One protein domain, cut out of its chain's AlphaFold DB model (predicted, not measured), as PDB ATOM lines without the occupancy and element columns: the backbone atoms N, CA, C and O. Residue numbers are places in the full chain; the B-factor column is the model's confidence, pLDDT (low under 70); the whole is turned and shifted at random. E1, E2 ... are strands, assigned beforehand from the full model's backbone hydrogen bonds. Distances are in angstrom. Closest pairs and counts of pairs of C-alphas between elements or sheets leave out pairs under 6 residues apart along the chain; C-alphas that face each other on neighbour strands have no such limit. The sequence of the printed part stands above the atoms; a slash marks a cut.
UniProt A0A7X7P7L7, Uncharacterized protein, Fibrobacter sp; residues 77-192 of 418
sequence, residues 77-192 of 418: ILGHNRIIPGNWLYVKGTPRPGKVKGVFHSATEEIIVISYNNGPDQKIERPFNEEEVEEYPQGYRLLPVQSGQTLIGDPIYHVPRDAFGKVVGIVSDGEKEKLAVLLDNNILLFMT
ATOM      1  N   ILE A  77     388.883 448.609 367.243       97.06
ATOM      2  CA  ILE A  77     387.672 449.387 366.970       97.06
ATOM      3  C   ILE A  77     386.611 448.433 366.423       97.06
ATOM      4  O   ILE A  77     386.860 447.721 365.448       97.06
ATOM      5  N   LEU A  78     385.438 448.394 367.060       95.62
ATOM      6  CA  LEU A  78     384.329 447.549 366.611       95.62
ATOM      7  C   LEU A  78     383.974 447.867 365.148       95.62
ATOM      8  O   LEU A  78     383.754 449.030 364.817       95.62
ATOM      9  N   GLY A  79     383.910 446.844 364.289       93.44
ATOM     10  CA  GLY A  79     383.631 447.002 362.852       93.44
ATOM     11  C   GLY A  79     384.859 447.219 361.962       93.44
ATOM     12  O   GLY A  79     384.719 447.225 360.745       93.44
ATOM     13  N   HIS A  80     386.048 447.392 362.542       94.06
ATOM     14  CA  HIS A  80     387.294 447.619 361.792       94.06
ATOM     15  C   HIS A  80     388.399 446.624 362.139       94.06
ATOM     16  O   HIS A  80     389.475 446.636 361.542       94.06
ATOM     17  N   ASN A  81     388.160 445.802 363.152       94.88
ATOM     18  CA  ASN A  81     389.113 444.844 363.650       94.88
ATOM     19  C   ASN A  81     388.423 443.532 363.982       94.88
ATOM     20  O   ASN A  81     387.332 443.520 364.550       94.88
ATOM     21  N   ARG A  82     389.169 442.451 363.775       94.44
ATOM     22  CA  ARG A  82     388.904 441.144 364.354       94.44
ATOM     23  C   ARG A  82     389.118 441.225 365.852       94.44
ATOM     24  O   ARG A  82     390.114 441.786 366.335       94.44
ATOM     25  N   ILE A  83     388.171 440.661 366.581       95.19
ATOM     26  CA  ILE A  83     388.086 440.774 368.028       95.19
ATOM     27  C   ILE A  83     388.299 439.389 368.618       95.19
ATOM     28  O   ILE A  83     387.640 438.429 368.239       95.19
ATOM     29  N   ILE A  84     389.228 439.286 369.564       95.62
ATOM     30  CA  ILE A  84     389.459 438.054 370.324       95.62
ATOM     31  C   ILE A  84     389.392 438.327 371.832       95.62
ATOM     32  O   ILE A  84     389.613 439.466 372.270       95.62
ATOM     33  N   PRO A  85     389.111 437.302 372.658       97.31
ATOM     34  CA  PRO A  85     389.155 437.436 374.108       97.31
ATOM     35  C   PRO A  85     390.479 438.035 374.596       97.31
ATOM     36  O   PRO A  85     391.560 437.695 374.121       97.31
ATOM     37  N   GLY A  86     390.387 438.948 375.560       95.25
ATOM     38  CA  GLY A  86     391.522 439.674 376.121       95.25
ATOM     39  C   GLY A  86     391.844 441.000 375.430       95.25
ATOM     40  O   GLY A  86     392.510 441.825 376.056       95.25
ATOM     41  N   ASN A  87     391.349 441.248 374.209       95.75
ATOM     42  CA  ASN A  87     391.509 442.544 373.547       95.75
ATOM     43  C   ASN A  87     390.809 443.671 374.319       95.75
ATOM     44  O   ASN A  87     389.757 443.475 374.934       95.75
ATOM     45  N   TRP A  88     391.378 444.870 374.229       96.62
ATOM     46  CA  TRP A  88     390.647 446.100 374.499       96.62
ATOM     47  C   TRP A  88     389.835 446.464 373.263       96.62
ATOM     48  O   TRP A  88     390.368 446.452 372.156       96.62
ATOM     49  N   LEU A  89     388.559 446.782 373.447       97.06
ATOM     50  CA  LEU A  89     387.622 447.087 372.374       97.06
ATOM     51  C   LEU A  89     386.943 448.425 372.642       97.06
ATOM     52  O   LEU A  89     386.327 448.629 373.691       97.06
ATOM     53  N   TYR A  90     387.057 449.337 371.684       97.81
ATOM     54  CA  TYR A  90     386.312 450.581 371.657       97.81
ATOM     55  C   TYR A  90     385.042 450.412 370.827       97.81
ATOM     56  O   TYR A  90     385.072 449.903 369.705       97.81
ATOM     57  N   VAL A  91     383.931 450.878 371.389       97.06
ATOM     58  CA  VAL A  91     382.616 450.882 370.751       97.06
ATOM     59  C   VAL A  91     382.200 452.336 370.620       97.06
ATOM     60  O   VAL A  91     382.212 453.078 371.601       97.06
ATOM     61  N   LYS A  92     381.857 452.765 369.405       96.38
ATOM     62  CA  LYS A  92     381.530 454.165 369.134       96.38
ATOM     63  C   LYS A  92     380.430 454.669 370.075       96.38
ATOM     64  O   LYS A  92     379.393 454.031 370.230       96.38
ATOM     65  N   GLY A  93     380.670 455.825 370.692       94.25
ATOM     66  CA  GLY A  93     379.744 456.452 371.638       94.25
ATOM     67  C   GLY A  93     379.938 456.028 373.095       94.25
ATOM     68  O   GLY A  93     379.367 456.661 373.981       94.25
ATOM     69  N   THR A  94     380.775 455.025 373.385       95.00
ATOM     70  CA  THR A  94     381.143 454.719 374.771       95.00
ATOM     71  C   THR A  94     382.252 455.658 375.260       95.00
ATOM     72  O   THR A  94     383.088 456.120 374.473       95.00
ATOM     73  N   PRO A  95     382.285 455.974 376.568       92.06
ATOM     74  CA  PRO A  95     383.269 456.907 377.119       92.06
ATOM     75  C   PRO A  95     384.679 456.308 377.224       92.06
ATOM     76  O   PRO A  95     385.650 457.045 377.371       92.06
ATOM     77  N   ARG A  96     384.806 454.976 377.202       94.50
ATOM     78  CA  ARG A  96     386.075 454.260 377.366       94.50
ATOM     79  C   ARG A  96     386.015 452.891 376.689       94.50
ATOM     80  O   ARG A  96     384.921 452.334 376.592       94.50
ATOM     81  N   PRO A  97     387.156 452.312 376.290       96.62
ATOM     82  CA  PRO A  97     387.187 450.933 375.826       96.62
ATOM     83  C   PRO A  97     386.861 449.946 376.955       96.62
ATOM     84  O   PRO A  97     387.108 450.216 378.135       96.62
ATOM     85  N   GLY A  98     386.312 448.795 376.583       96.62
ATOM     86  CA  GLY A  98     386.067 447.666 377.477       96.62
ATOM     87  C   GLY A  98     386.977 446.487 377.145       96.62
ATOM     88  O   GLY A  98     387.547 446.417 376.057       96.62
ATOM     89  N   LYS A  99     387.136 445.554 378.086       97.00
ATOM     90  CA  LYS A  99     387.940 444.345 377.880       97.00
ATOM     91  C   LYS A  99     387.050 443.197 377.425       97.00
ATOM     92  O   LYS A  99     386.081 442.858 378.104       97.00
ATOM     93  N   VAL A 100     387.392 442.578 376.304       97.50
ATOM     94  CA  VAL A 100     386.631 441.463 375.733       97.50
ATOM     95  C   VAL A 100     386.836 440.214 376.587       97.50
ATOM     96  O   VAL A 100     387.964 439.765 376.791       97.50
ATOM     97  N   LYS A 101     385.743 439.658 377.107       97.56
ATOM     98  CA  LYS A 101     385.715 438.433 377.920       97.56
ATOM     99  C   LYS A 101     385.510 437.187 377.074       97.56
ATOM    100  O   LYS A 101     386.117 436.161 377.355       97.56
ATOM    101  N   GLY A 102     384.675 437.289 376.048       97.62
ATOM    102  CA  GLY A 102     384.330 436.180 375.172       97.62
ATOM    103  C   GLY A 102     383.860 436.687 373.820       97.62
ATOM    104  O   GLY A 102     383.302 437.778 373.725       97.62
ATOM    105  N   VAL A 103     384.108 435.883 372.793       97.56
ATOM    106  CA  VAL A 103     383.608 436.090 371.435       97.56
ATOM    107  C   VAL A 103     383.009 434.762 371.001       97.56
ATOM    108  O   VAL A 103     383.690 433.736 371.050       97.56
ATOM    109  N   PHE A 104     381.730 434.770 370.657       97.00
ATOM    110  CA  PHE A 104     380.982 433.588 370.250       97.00
ATOM    111  C   PHE A 104     380.467 433.801 368.836       97.00
ATOM    112  O   PHE A 104     379.993 434.882 368.510       97.00
ATOM    113  N   HIS A 105     380.536 432.759 368.018       95.31
ATOM    114  CA  HIS A 105     380.097 432.809 366.632       95.31
ATOM    115  C   HIS A 105     378.905 431.873 366.455       95.31
ATOM    116  O   HIS A 105     378.958 430.711 366.867       95.31
ATOM    117  N   SER A 106     377.835 432.385 365.860       93.25
ATOM    118  CA  SER A 106     376.763 431.594 365.266       93.25
ATOM    119  C   SER A 106     376.961 431.543 363.746       93.25
ATOM    120  O   SER A 106     377.946 432.059 363.221       93.25
ATOM    121  N   ALA A 107     376.037 430.916 363.016       92.00
ATOM    122  CA  ALA A 107     376.101 430.886 361.554       92.00
ATOM    123  C   ALA A 107     375.943 432.279 360.911       92.00
ATOM    124  O   ALA A 107     376.341 432.466 359.766       92.00
ATOM    125  N   THR A 108     375.338 433.237 361.618       94.62
ATOM    126  CA  THR A 108     374.983 434.558 361.069       94.62
ATOM    127  C   THR A 108     375.482 435.725 361.909       94.62
ATOM    128  O   THR A 108     375.520 436.850 361.418       94.62
ATOM    129  N   GLU A 109     375.855 435.491 363.165       96.19
ATOM    130  CA  GLU A 109     376.128 436.545 364.138       96.19
ATOM    131  C   GLU A 109     377.393 436.265 364.946       96.19
ATOM    132  O   GLU A 109     377.729 435.127 365.269       96.19
ATOM    133  N   GLU A 110     378.068 437.341 365.324       96.00
ATOM    134  CA  GLU A 110     379.130 437.364 366.312       96.00
ATOM    135  C   GLU A 110     378.602 438.047 367.579       96.00
ATOM    136  O   GLU A 110     378.114 439.180 367.540       96.00
ATOM    137  N   ILE A 111     378.708 437.352 368.710       97.38
ATOM    138  CA  ILE A 111     378.330 437.845 370.032       97.38
ATOM    139  C   ILE A 111     379.606 438.123 370.821       97.38
ATOM    140  O   ILE A 111     380.343 437.209 371.200       97.38
ATOM    141  N   ILE A 112     379.844 439.392 371.118       98.06
ATOM    142  CA  ILE A 112     381.013 439.868 371.850       98.06
ATOM    143  C   ILE A 112     380.578 440.238 373.266       98.06
ATOM    144  O   ILE A 112     379.729 441.104 373.470       98.06
ATOM    145  N   VAL A 113     381.186 439.600 374.263       98.12
ATOM    146  CA  VAL A 113     380.967 439.906 375.680       98.12
ATOM    147  C   VAL A 113     382.085 440.815 376.165       98.12
ATOM    148  O   VAL A 113     383.257 440.429 376.151       98.12
ATOM    149  N   ILE A 114     381.734 442.019 376.601       97.81
ATOM    150  CA  ILE A 114     382.671 443.071 376.996       97.81
ATOM    151  C   ILE A 114     382.448 443.436 378.456       97.81
ATOM    152  O   ILE A 114     381.325 443.673 378.892       97.81
ATOM    153  N   SER A 115     383.542 443.558 379.196       97.31
ATOM    154  CA  SER A 115     383.547 443.992 380.586       97.31
ATOM    155  C   SER A 115     384.142 445.394 380.700       97.31
ATOM    156  O   SER A 115     385.274 445.641 380.272       97.31
ATOM    157  N   TYR A 116     383.387 446.330 381.276       94.69
ATOM    158  CA  TYR A 116     383.816 447.716 381.486       94.69
ATOM    159  C   TYR A 116     384.169 447.947 382.961       94.69
ATOM    160  O   TYR A 116     383.404 448.568 383.701       94.69
ATOM    161  N   ASN A 117     385.353 447.500 383.389       87.88
ATOM    162  CA  ASN A 117     385.790 447.490 384.798       87.88
ATOM    163  C   ASN A 117     384.749 446.799 385.706       87.88
ATOM    164  O   ASN A 117     384.132 445.834 385.278       87.88
ATOM    165  N   ASN A 118     384.533 447.277 386.939       88.25
ATOM    166  CA  ASN A 118     383.602 446.706 387.931       88.25
ATOM    167  C   ASN A 118     382.104 446.799 387.546       88.25
ATOM    168  O   ASN A 118     381.243 446.703 388.417       88.25
ATOM    169  N   GLY A 119     381.783 447.070 386.281       92.44
ATOM    170  CA  GLY A 119     380.414 447.065 385.774       92.44
ATOM    171  C   GLY A 119     379.952 445.662 385.363       92.44
ATOM    172  O   GLY A 119     380.780 444.762 385.220       92.44
ATOM    173  N   PRO A 120     378.638 445.466 385.148       96.06
ATOM    174  CA  PRO A 120     378.128 444.234 384.563       96.06
ATOM    175  C   PRO A 120     378.653 444.060 383.133       96.06
ATOM    176  O   PRO A 120     378.867 445.038 382.410       96.06
ATOM    177  N   ASP A 121     378.832 442.806 382.729       97.31
ATOM    178  CA  ASP A 121     379.227 442.478 381.365       97.31
ATOM    179  C   ASP A 121     378.123 442.883 380.377       97.31
ATOM    180  O   ASP A 121     376.932 442.666 380.607       97.31
ATOM    181  N   GLN A 122     378.534 443.475 379.259       97.62
ATOM    182  CA  GLN A 122     377.660 443.871 378.162       97.62
ATOM    183  C   GLN A 122     377.840 442.910 376.993       97.62
ATOM    184  O   GLN A 122     378.956 442.483 376.699       97.62
ATOM    185  N   LYS A 123     376.740 442.585 376.314       97.56
ATOM    186  CA  LYS A 123     376.752 441.784 375.090       97.56
ATOM    187  C   LYS A 123     376.518 442.693 373.895       97.56
ATOM    188  O   LYS A 123     375.617 443.527 373.929       97.56
ATOM    189  N   ILE A 124     377.337 442.526 372.869       97.50
ATOM    190  CA  ILE A 124     377.191 443.192 371.579       97.50
ATOM    191  C   ILE A 124     377.017 442.110 370.533       97.50
ATOM    192  O   ILE A 124     377.856 441.223 370.425       97.50
ATOM    193  N   GLU A 125     375.933 442.197 369.780       96.88
ATOM    194  CA  GLU A 125     375.592 441.257 368.718       96.88
ATOM    195  C   GLU A 125     375.727 441.993 367.385       96.88
ATOM    196  O   GLU A 125     375.258 443.127 367.244       96.88
ATOM    197  N   ARG A 126     376.420 441.385 366.421       95.00
ATOM    198  CA  ARG A 126     376.561 441.931 365.067       95.00
ATOM    199  C   ARG A 126     376.559 440.818 364.021       95.00
ATOM    200  O   ARG A 126     376.929 439.697 364.359       95.00
ATOM    201  N   PRO A 127     376.209 441.107 362.756       94.50
ATOM    202  CA  PRO A 127     376.378 440.148 361.673       94.50
ATOM    203  C   PRO A 127     377.834 439.692 361.572       94.50
ATOM    204  O   PRO A 127     378.753 440.511 361.660       94.50
ATOM    205  N   PHE A 128     378.039 438.392 361.389       88.19
ATOM    206  CA  PHE A 128     379.369 437.844 361.170       88.19
ATOM    207  C   PHE A 128     379.884 438.256 359.784       88.19
ATOM    208  O   PHE A 128     379.172 438.118 358.790       88.19
ATOM    209  N   ASN A 129     381.113 438.774 359.716       86.12
ATOM    210  CA  ASN A 129     381.744 439.199 358.468       86.12
ATOM    211  C   ASN A 129     383.122 438.538 358.321       86.12
ATOM    212  O   ASN A 129     384.084 438.946 358.972       86.12
ATOM    213  N   GLU A 130     383.219 437.527 357.457       80.56
ATOM    214  CA  GLU A 130     384.482 436.825 357.181       80.56
ATOM    215  C   GLU A 130     385.491 437.691 356.409       80.56
ATOM    216  O   GLU A 130     386.701 437.463 356.493       80.56
ATOM    217  N   GLU A 131     385.014 438.713 355.696       83.75
ATOM    218  CA  GLU A 131     385.817 439.534 354.786       83.75
ATOM    219  C   GLU A 131     386.377 440.811 355.441       83.75
ATOM    220  O   GLU A 131     386.832 441.718 354.742       83.75
ATOM    221  N   GLU A 132     386.396 440.915 356.777       79.75
ATOM    222  CA  GLU A 132     387.065 442.038 357.452       79.75
ATOM    223  C   GLU A 132     388.578 442.027 357.146       79.75
ATOM    224  O   GLU A 132     389.354 441.220 357.683       79.75
ATOM    225  N   VAL A 133     388.991 442.950 356.270       85.88
ATOM    226  CA  VAL A 133     390.391 443.282 355.993       85.88
ATOM    227  C   VAL A 133     390.866 444.268 357.056       85.88
ATOM    228  O   VAL A 133     390.486 445.437 357.059       85.88
ATOM    229  N   GLU A 134     391.705 443.792 357.973       89.81
ATOM    230  CA  GLU A 134     392.316 444.642 358.994       89.81
ATOM    231  C   GLU A 134     393.548 445.360 358.433       89.81
ATOM    232  O   GLU A 134     394.545 444.717 358.106       89.81
ATOM    233  N   GLU A 135     393.528 446.694 358.396       89.81
ATOM    234  CA  GLU A 135     394.740 447.469 358.088       89.81
ATOM    235  C   GLU A 135     395.760 447.388 359.238       89.81
ATOM    236  O   GLU A 135     396.958 447.213 359.015       89.81
ATOM    237  N   TYR A 136     395.272 447.432 360.485       92.00
ATOM    238  CA  TYR A 136     396.086 447.332 361.699       92.00
ATOM    239  C   TYR A 136     395.565 446.217 362.621       92.00
ATOM    240  O   TYR A 136     394.784 446.489 363.540       92.00
ATOM    241  N   PRO A 137     396.005 444.956 362.423       92.12
ATOM    242  CA  PRO A 137     395.561 443.801 363.213       92.12
ATOM    243  C   PRO A 137     395.843 443.906 364.714       92.12
ATOM    244  O   PRO A 137     395.202 443.244 365.520       92.12
ATOM    245  N   GLN A 138     396.800 444.736 365.120       92.62
ATOM    246  CA  GLN A 138     397.104 445.029 366.520       92.62
ATOM    247  C   GLN A 138     396.124 446.027 367.165       92.62
ATOM    248  O   GLN A 138     396.061 446.099 368.387       92.62
ATOM    249  N   GLY A 139     395.341 446.767 366.375       95.56
ATOM    250  CA  GLY A 139     394.473 447.854 366.836       95.56
ATOM    251  C   GLY A 139     395.108 449.241 366.704       95.56
ATOM    252  O   GLY A 139     396.069 449.431 365.958       95.56
ATOM    253  N   TYR A 140     394.556 450.203 367.443       97.25
ATOM    254  CA  TYR A 140     394.842 451.633 367.326       97.25
ATOM    255  C   TYR A 140     395.063 452.280 368.698       97.25
ATOM    256  O   TYR A 140     394.557 451.799 369.716       97.25
ATOM    257  N   ARG A 141     395.748 453.427 368.728       96.81
ATOM    258  CA  ARG A 141     395.705 454.346 369.877       96.81
ATOM    259  C   ARG A 141     394.450 455.214 369.817       96.81
ATOM    260  O   ARG A 141     394.159 455.830 368.793       96.81
ATOM    261  N   LEU A 142     393.733 455.316 370.929       97.19
ATOM    262  CA  LEU A 142     392.569 456.186 371.069       97.19
ATOM    263  C   LEU A 142     392.994 457.604 371.443       97.19
ATOM    264  O   LEU A 142     393.453 457.864 372.559       97.19
ATOM    265  N   LEU A 143     392.775 458.553 370.538       97.50
ATOM    266  CA  LEU A 143     393.024 459.968 370.802       97.50
ATOM    267  C   LEU A 143     391.723 460.697 371.175       97.50
ATOM    268  O   LEU A 143     390.680 460.414 370.580       97.50
ATOM    269  N   PRO A 144     391.755 461.636 372.148       96.56
ATOM    270  CA  PRO A 144     392.934 462.208 372.827       96.56
ATOM    271  C   PRO A 144     393.463 461.427 374.042       96.56
ATOM    272  O   PRO A 144     394.543 461.754 374.535       96.56
ATOM    273  N   VAL A 145     392.716 460.439 374.541       95.31
ATOM    274  CA  VAL A 145     392.963 459.796 375.849       95.31
ATOM    275  C   VAL A 145     394.376 459.224 375.977       95.31
ATOM    276  O   VAL A 145     394.998 459.385 377.021       95.31
ATOM    277  N   GLN A 146     394.909 458.613 374.921       95.94
ATOM    278  CA  GLN A 146     396.231 457.979 374.925       95.94
ATOM    279  C   GLN A 146     397.339 458.868 374.334       95.94
ATOM    280  O   GLN A 146     398.424 458.373 374.037       95.94
ATOM    281  N   SER A 147     397.101 460.174 374.163       96.50
ATOM    282  CA  SER A 147     398.049 461.093 373.501       96.50
ATOM    283  C   SER A 147     399.463 461.066 374.089       96.50
ATOM    284  O   SER A 147     400.421 461.091 373.327       96.50
ATOM    285  N   GLY A 148     399.609 460.951 375.412       94.19
ATOM    286  CA  GLY A 148     400.922 460.883 376.065       94.19
ATOM    287  C   GLY A 148     401.720 459.601 375.786       94.19
ATOM    288  O   GLY A 148     402.940 459.634 375.740       94.19
ATOM    289  N   GLN A 149     401.040 458.478 375.550       94.06
ATOM    290  CA  GLN A 149     401.669 457.174 375.282       94.06
ATOM    291  C   GLN A 149     401.836 456.895 373.781       94.06
ATOM    292  O   GLN A 149     402.322 455.832 373.394       94.06
ATOM    293  N   THR A 150     401.358 457.807 372.934       95.94
ATOM    294  CA  THR A 150     401.313 457.604 371.489       95.94
ATOM    295  C   THR A 150     402.677 457.898 370.873       95.94
ATOM    296  O   THR A 150     403.234 458.980 371.058       95.94
ATOM    297  N   LEU A 151     403.194 456.941 370.111       95.88
ATOM    298  CA  LEU A 151     404.488 457.016 369.443       95.88
ATOM    299  C   LEU A 151     404.351 457.519 368.003       95.88
ATOM    300  O   LEU A 151     403.295 457.443 367.374       95.88
ATOM    301  N   ILE A 152     405.455 457.996 367.434       96.88
ATOM    302  CA  ILE A 152     405.534 458.345 366.018       96.88
ATOM    303  C   ILE A 152     405.315 457.082 365.181       96.88
ATOM    304  O   ILE A 152     405.971 456.055 365.363       96.88
ATOM    305  N   GLY A 153     404.392 457.170 364.232       96.00
ATOM    306  CA  GLY A 153     403.980 456.053 363.398       96.00
ATOM    307  C   GLY A 153     402.930 455.135 364.023       96.00
ATOM    308  O   GLY A 153     402.550 454.172 363.358       96.00
ATOM    309  N   ASP A 154     402.440 455.410 365.239       96.50
ATOM    310  CA  ASP A 154     401.268 454.708 365.773       96.50
ATOM    311  C   ASP A 154     400.053 454.933 364.850       96.50
ATOM    312  O   ASP A 154     399.790 456.082 364.460       96.50
ATOM    313  N   PRO A 155     399.306 453.865 364.504       97.31
ATOM    314  CA  PRO A 155     397.967 454.007 363.959       97.31
ATOM    315  C   PRO A 155     397.041 454.505 365.065       97.31
ATOM    316  O   PRO A 155     397.092 454.041 366.210       97.31
ATOM    317  N   ILE A 156     396.190 455.466 364.732       97.81
ATOM    318  CA  ILE A 156     395.303 456.095 365.704       97.81
ATOM    319  C   ILE A 156     393.856 456.035 365.245       97.81
ATOM    320  O   ILE A 156     393.558 455.972 364.054       97.81
ATOM    321  N   TYR A 157     392.959 456.110 366.218       98.06
ATOM    322  CA  TYR A 157     391.553 456.408 366.011       98.06
ATOM    323  C   TYR A 157     391.193 457.625 366.871       98.06
ATOM    324  O   TYR A 157     391.294 457.615 368.102       98.06
ATOM    325  N   HIS A 158     390.833 458.721 366.209       98.19
ATOM    326  CA  HIS A 158     390.522 459.995 366.841       98.19
ATOM    327  C   HIS A 158     389.041 460.042 367.226       98.19
ATOM    328  O   HIS A 158     388.193 460.470 366.438       98.19
ATOM    329  N   VAL A 159     388.738 459.672 368.471       97.31
ATOM    330  CA  VAL A 159     387.371 459.453 368.973       97.31
ATOM    331  C   VAL A 159     386.421 460.632 368.694       97.31
ATOM    332  O   VAL A 159     385.374 460.398 368.095       97.31
ATOM    333  N   PRO A 160     386.757 461.907 369.000       97.31
ATOM    334  CA  PRO A 160     385.835 463.022 368.744       97.31
ATOM    335  C   PRO A 160     385.520 463.290 367.267       97.31
ATOM    336  O   PRO A 160     384.563 463.997 366.969       97.31
ATOM    337  N   ARG A 161     386.361 462.804 366.345       97.06
ATOM    338  CA  ARG A 161     386.214 463.031 364.898       97.06
ATOM    339  C   ARG A 161     385.781 461.777 364.153       97.06
ATOM    340  O   ARG A 161     385.554 461.886 362.955       97.06
ATOM    341  N   ASP A 162     385.696 460.637 364.843       97.00
ATOM    342  CA  ASP A 162     385.397 459.338 364.241       97.00
ATOM    343  C   ASP A 162     386.264 459.068 362.999       97.00
ATOM    344  O   ASP A 162     385.773 458.743 361.924       97.00
ATOM    345  N   ALA A 163     387.568 459.315 363.131       97.69
ATOM    346  CA  ALA A 163     388.501 459.290 362.013       97.69
ATOM    347  C   ALA A 163     389.766 458.514 362.366       97.69
ATOM    348  O   ALA A 163     390.322 458.670 363.458       97.69
ATOM    349  N   PHE A 164     390.235 457.725 361.408       98.12
ATOM    350  CA  PHE A 164     391.514 457.035 361.457       98.12
ATOM    351  C   PHE A 164     392.643 457.942 360.967       98.12
ATOM    352  O   PHE A 164     392.420 458.983 360.334       98.12
ATOM    353  N   GLY A 165     393.863 457.578 361.336       97.88
ATOM    354  CA  GLY A 165     395.053 458.280 360.899       97.88
ATOM    355  C   GLY A 165     396.325 457.680 361.465       97.88
ATOM    356  O   GLY A 165     396.338 456.610 362.075       97.88
ATOM    357  N   LYS A 166     397.408 458.438 361.319       97.94
ATOM    358  CA  LYS A 166     398.738 458.060 361.788       97.94
ATOM    359  C   LYS A 166     399.441 459.238 362.443       97.94
ATOM    360  O   LYS A 166     399.343 460.383 361.991       97.94
ATOM    361  N   VAL A 167     400.199 458.966 363.498       98.25
ATOM    362  CA  VAL A 167     401.080 459.977 364.092       98.25
ATOM    363  C   VAL A 167     402.286 460.209 363.197       98.25
ATOM    364  O   VAL A 167     403.030 459.285 362.875       98.25
ATOM    365  N   VAL A 168     402.505 461.467 362.829       98.25
ATOM    366  CA  VAL A 168     403.560 461.898 361.902       98.25
ATOM    367  C   VAL A 168     404.620 462.767 362.581       98.25
ATOM    368  O   VAL A 168     405.506 463.298 361.918       98.25
ATOM    369  N   GLY A 169     404.568 462.940 363.900       97.44
ATOM    370  CA  GLY A 169     405.647 463.583 364.645       97.44
ATOM    371  C   GLY A 169     405.204 464.192 365.965       97.44
ATOM    372  O   GLY A 169     404.022 464.216 366.298       97.44
ATOM    373  N   ILE A 170     406.183 464.734 366.683       96.69
ATOM    374  CA  ILE A 170     405.992 465.572 367.865       96.69
ATOM    375  C   ILE A 170     406.657 466.912 367.561       96.69
ATOM    376  O   ILE A 170     407.784 466.962 367.064       96.69
ATOM    377  N   VAL A 171     405.945 468.008 367.805       95.88
ATOM    378  CA  VAL A 171     406.436 469.365 367.565       95.88
ATOM    379  C   VAL A 171     406.255 470.231 368.794       95.88
ATOM    380  O   VAL A 171     405.244 470.146 369.473       95.88
ATOM    381  N   SER A 172     407.210 471.120 369.039       93.44
ATOM    382  CA  SER A 172     407.056 472.198 370.014       93.44
ATOM    383  C   SER A 172     406.694 473.493 369.291       93.44
ATOM    384  O   SER A 172     407.342 473.855 368.300       93.44
ATOM    385  N   ASP A 173     405.681 474.198 369.788       90.94
ATOM    386  CA  ASP A 173     405.346 475.557 369.344       90.94
ATOM    387  C   ASP A 173     406.141 476.649 370.082       90.94
ATOM    388  O   ASP A 173     406.032 477.820 369.733       90.94
ATOM    389  N   GLY A 174     407.012 476.259 371.019       88.50
ATOM    390  CA  GLY A 174     407.783 477.152 371.886       88.50
ATOM    391  C   GLY A 174     407.298 477.140 373.335       88.50
ATOM    392  O   GLY A 174     408.105 477.376 374.227       88.50
ATOM    393  N   GLU A 175     406.034 476.790 373.571       89.50
ATOM    394  CA  GLU A 175     405.455 476.699 374.914       89.50
ATOM    395  C   GLU A 175     405.140 475.256 375.293       89.50
ATOM    396  O   GLU A 175     405.446 474.825 376.402       89.50
ATOM    397  N   LYS A 176     404.525 474.507 374.371       95.38
ATOM    398  CA  LYS A 176     404.066 473.140 374.611       95.38
ATOM    399  C   LYS A 176     404.400 472.228 373.445       95.38
ATOM    400  O   LYS A 176     404.403 472.607 372.272       95.38
ATOM    401  N   GLU A 177     404.650 470.978 373.783       96.50
ATOM    402  CA  GLU A 177     404.768 469.886 372.839       96.50
ATOM    403  C   GLU A 177     403.384 469.410 372.410       96.50
ATOM    404  O   GLU A 177     402.443 469.297 373.207       96.50
ATOM    405  N   LYS A 178     403.269 469.164 371.109       97.81
ATOM    406  CA  LYS A 178     402.060 468.749 370.420       97.81
ATOM    407  C   LYS A 178     402.353 467.525 369.572       97.81
ATOM    408  O   LYS A 178     403.331 467.487 368.827       97.81
ATOM    409  N   LEU A 179     401.449 466.563 369.633       97.94
ATOM    410  CA  LEU A 179     401.387 465.437 368.722       97.94
ATOM    411  C   LEU A 179     400.858 465.921 367.367       97.94
ATOM    412  O   LEU A 179     399.799 466.547 367.314       97.94
ATOM    413  N   ALA A 180     401.582 465.643 366.286       98.38
ATOM    414  CA  ALA A 180     401.139 465.891 364.920       98.38
ATOM    415  C   ALA A 180     400.536 464.604 364.343       98.38
ATOM    416  O   ALA A 180     401.215 463.580 364.249       98.38
ATOM    417  N   VAL A 181     399.267 464.657 363.944       98.56
ATOM    418  CA  VAL A 181     398.490 463.499 363.485       98.56
ATOM    419  C   VAL A 181     397.940 463.777 362.096       98.56
ATOM    420  O   VAL A 181     397.216 464.752 361.909       98.56
ATOM    421  N   LEU A 182     398.276 462.932 361.125       98.50
ATOM    422  CA  LEU A 182     397.692 462.975 359.789       98.50
ATOM    423  C   LEU A 182     396.512 462.007 359.748       98.50
ATOM    424  O   LEU A 182     396.710 460.802 359.877       98.50
ATOM    425  N   LEU A 183     395.303 462.538 359.603       98.38
ATOM    426  CA  LEU A 183     394.103 461.736 359.386       98.38
ATOM    427  C   LEU A 183     394.027 461.245 357.935       98.38
ATOM    428  O   LEU A 183     394.561 461.894 357.033       98.38
ATOM    429  N   ASP A 184     393.293 460.159 357.698       97.25
ATOM    430  CA  ASP A 184     393.173 459.534 356.369       97.25
ATOM    431  C   ASP A 184     392.488 460.433 355.330       97.25
ATOM    432  O   ASP A 184     392.715 460.323 354.128       97.25
ATOM    433  N   ASN A 185     391.704 461.410 355.791       97.38
ATOM    434  CA  ASN A 185     391.137 462.466 354.951       97.38
ATOM    435  C   ASN A 185     392.124 463.620 354.658       97.38
ATOM    436  O   ASN A 185     391.704 464.694 354.228       97.38
ATOM    437  N   ASN A 186     393.423 463.414 354.895       97.31
ATOM    438  CA  ASN A 186     394.519 464.374 354.727       97.31
ATOM    439  C   ASN A 186     394.461 465.616 355.637       97.31
ATOM    440  O   ASN A 186     395.188 466.586 355.409       97.31
ATOM    441  N   ILE A 187     393.636 465.605 356.689       98.06
ATOM    442  CA  ILE A 187     393.631 466.674 357.693       98.06
ATOM    443  C   ILE A 187     394.785 466.452 358.674       98.06
ATOM    444  O   ILE A 187     394.900 465.398 359.295       98.06
ATOM    445  N   LEU A 188     395.612 467.482 358.856       98.31
ATOM    446  CA  LEU A 188     396.664 467.498 359.866       98.31
ATOM    447  C   LEU A 188     396.144 468.113 361.170       98.31
ATOM    448  O   LEU A 188     395.722 469.270 361.200       98.31
ATOM    449  N   LEU A 189     396.206 467.348 362.255       98.06
ATOM    450  CA  LEU A 189     395.830 467.775 363.597       98.06
ATOM    451  C   LEU A 189     397.059 467.962 364.480       98.06
ATOM    452  O   LEU A 189     398.017 467.195 364.402       98.06
ATOM    453  N   PHE A 190     396.984 468.950 365.370       98.00
ATOM    454  CA  PHE A 190     397.957 469.162 366.435       98.00
ATOM    455  C   PHE A 190     397.262 469.049 367.784       98.00
ATOM    456  O   PHE A 190     396.311 469.781 368.055       98.00
ATOM    457  N   MET A 191     397.741 468.143 368.628       97.69
ATOM    458  CA  MET A 191     397.150 467.868 369.935       97.69
ATOM    459  C   MET A 191     398.187 468.113 371.017       97.69
ATOM    460  O   MET A 191     399.215 467.446 371.041       97.69
ATOM    461  N   THR A 192     397.936 469.074 371.901       97.69
ATOM    462  CA  THR A 192     398.821 469.357 373.036       97.69
ATOM    463  C   THR A 192     398.956 468.123 373.920       97.69
ATOM    464  O   THR A 192     397.946 467.561 374.345       97.69
TER     465      THR A 192
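This is residues 77 to 192 of the 418 residues of an uncharacterized protein of Fibrobacter sp (UniProt A0A7X7P7L7). Two lobes stand end to end, a strongly twisted sheet of E1 to E4 and a curled sheet of E5 to E9, like part of a barrel, joined by residues 128 to 140. The 116 printed residues hold no named helix and nine strands, E1 to E9 in chain order, with 53 residues, under half, in these elements: all strand. The first sheet, E1 E2 E3 E4, is antiparallel; the second, E5 E6 E7 E8 E9, is mixed. The whole is elongated, 55 by 34 by 20 A, yet only just compact, close to loose, with a radius of gyration of the C-alphas of 16.0 A.

E1 is residues 88 to 90, 6.9 A long, from C-alpha 88 at (390.647, 446.100, 374.499). E2 is 98 to 105, 19.3 A; E3 109 to 115, 19.5 A; E4 122 to 127, 17.0 A. E5 is 141 to 143, 6.3 A; E6 155 to 158, 10.0 A; E7 163 to 172, 24.0 A; E8 177 to 183, 19.0 A. E9, 188 to 192, 13.5 A, ends at C-alpha 192, (398.821, 469.357, 373.036).

E1 to E4 form a meander, each strand the antiparallel neighbour of the one before, with N 89 and O 98 2.8 A apart, N 101 and O 113 2.8 A, and N 112 and O 124 2.8 A. E2 bends by 63 degrees at residue 101. E5 is parallel to E6, with N 143 and O 157 3.0 A apart. E6 to E9 form another meander, with N 158 and O 163 2.8 A apart, N 180 and O 169 2.8 A, and N 181 and O 189 2.9 A. E7 bends by 68 degrees at residue 166. E1 and E5 are only just apart, closest 8.4 A.

The farthest C-alphas, of Ala 107 and Gly 174, are 57.0 A apart. The printed part has no cut. The links E4 to E5 and E5 to E6 are long. No printed residue is under 70 in pLDDT.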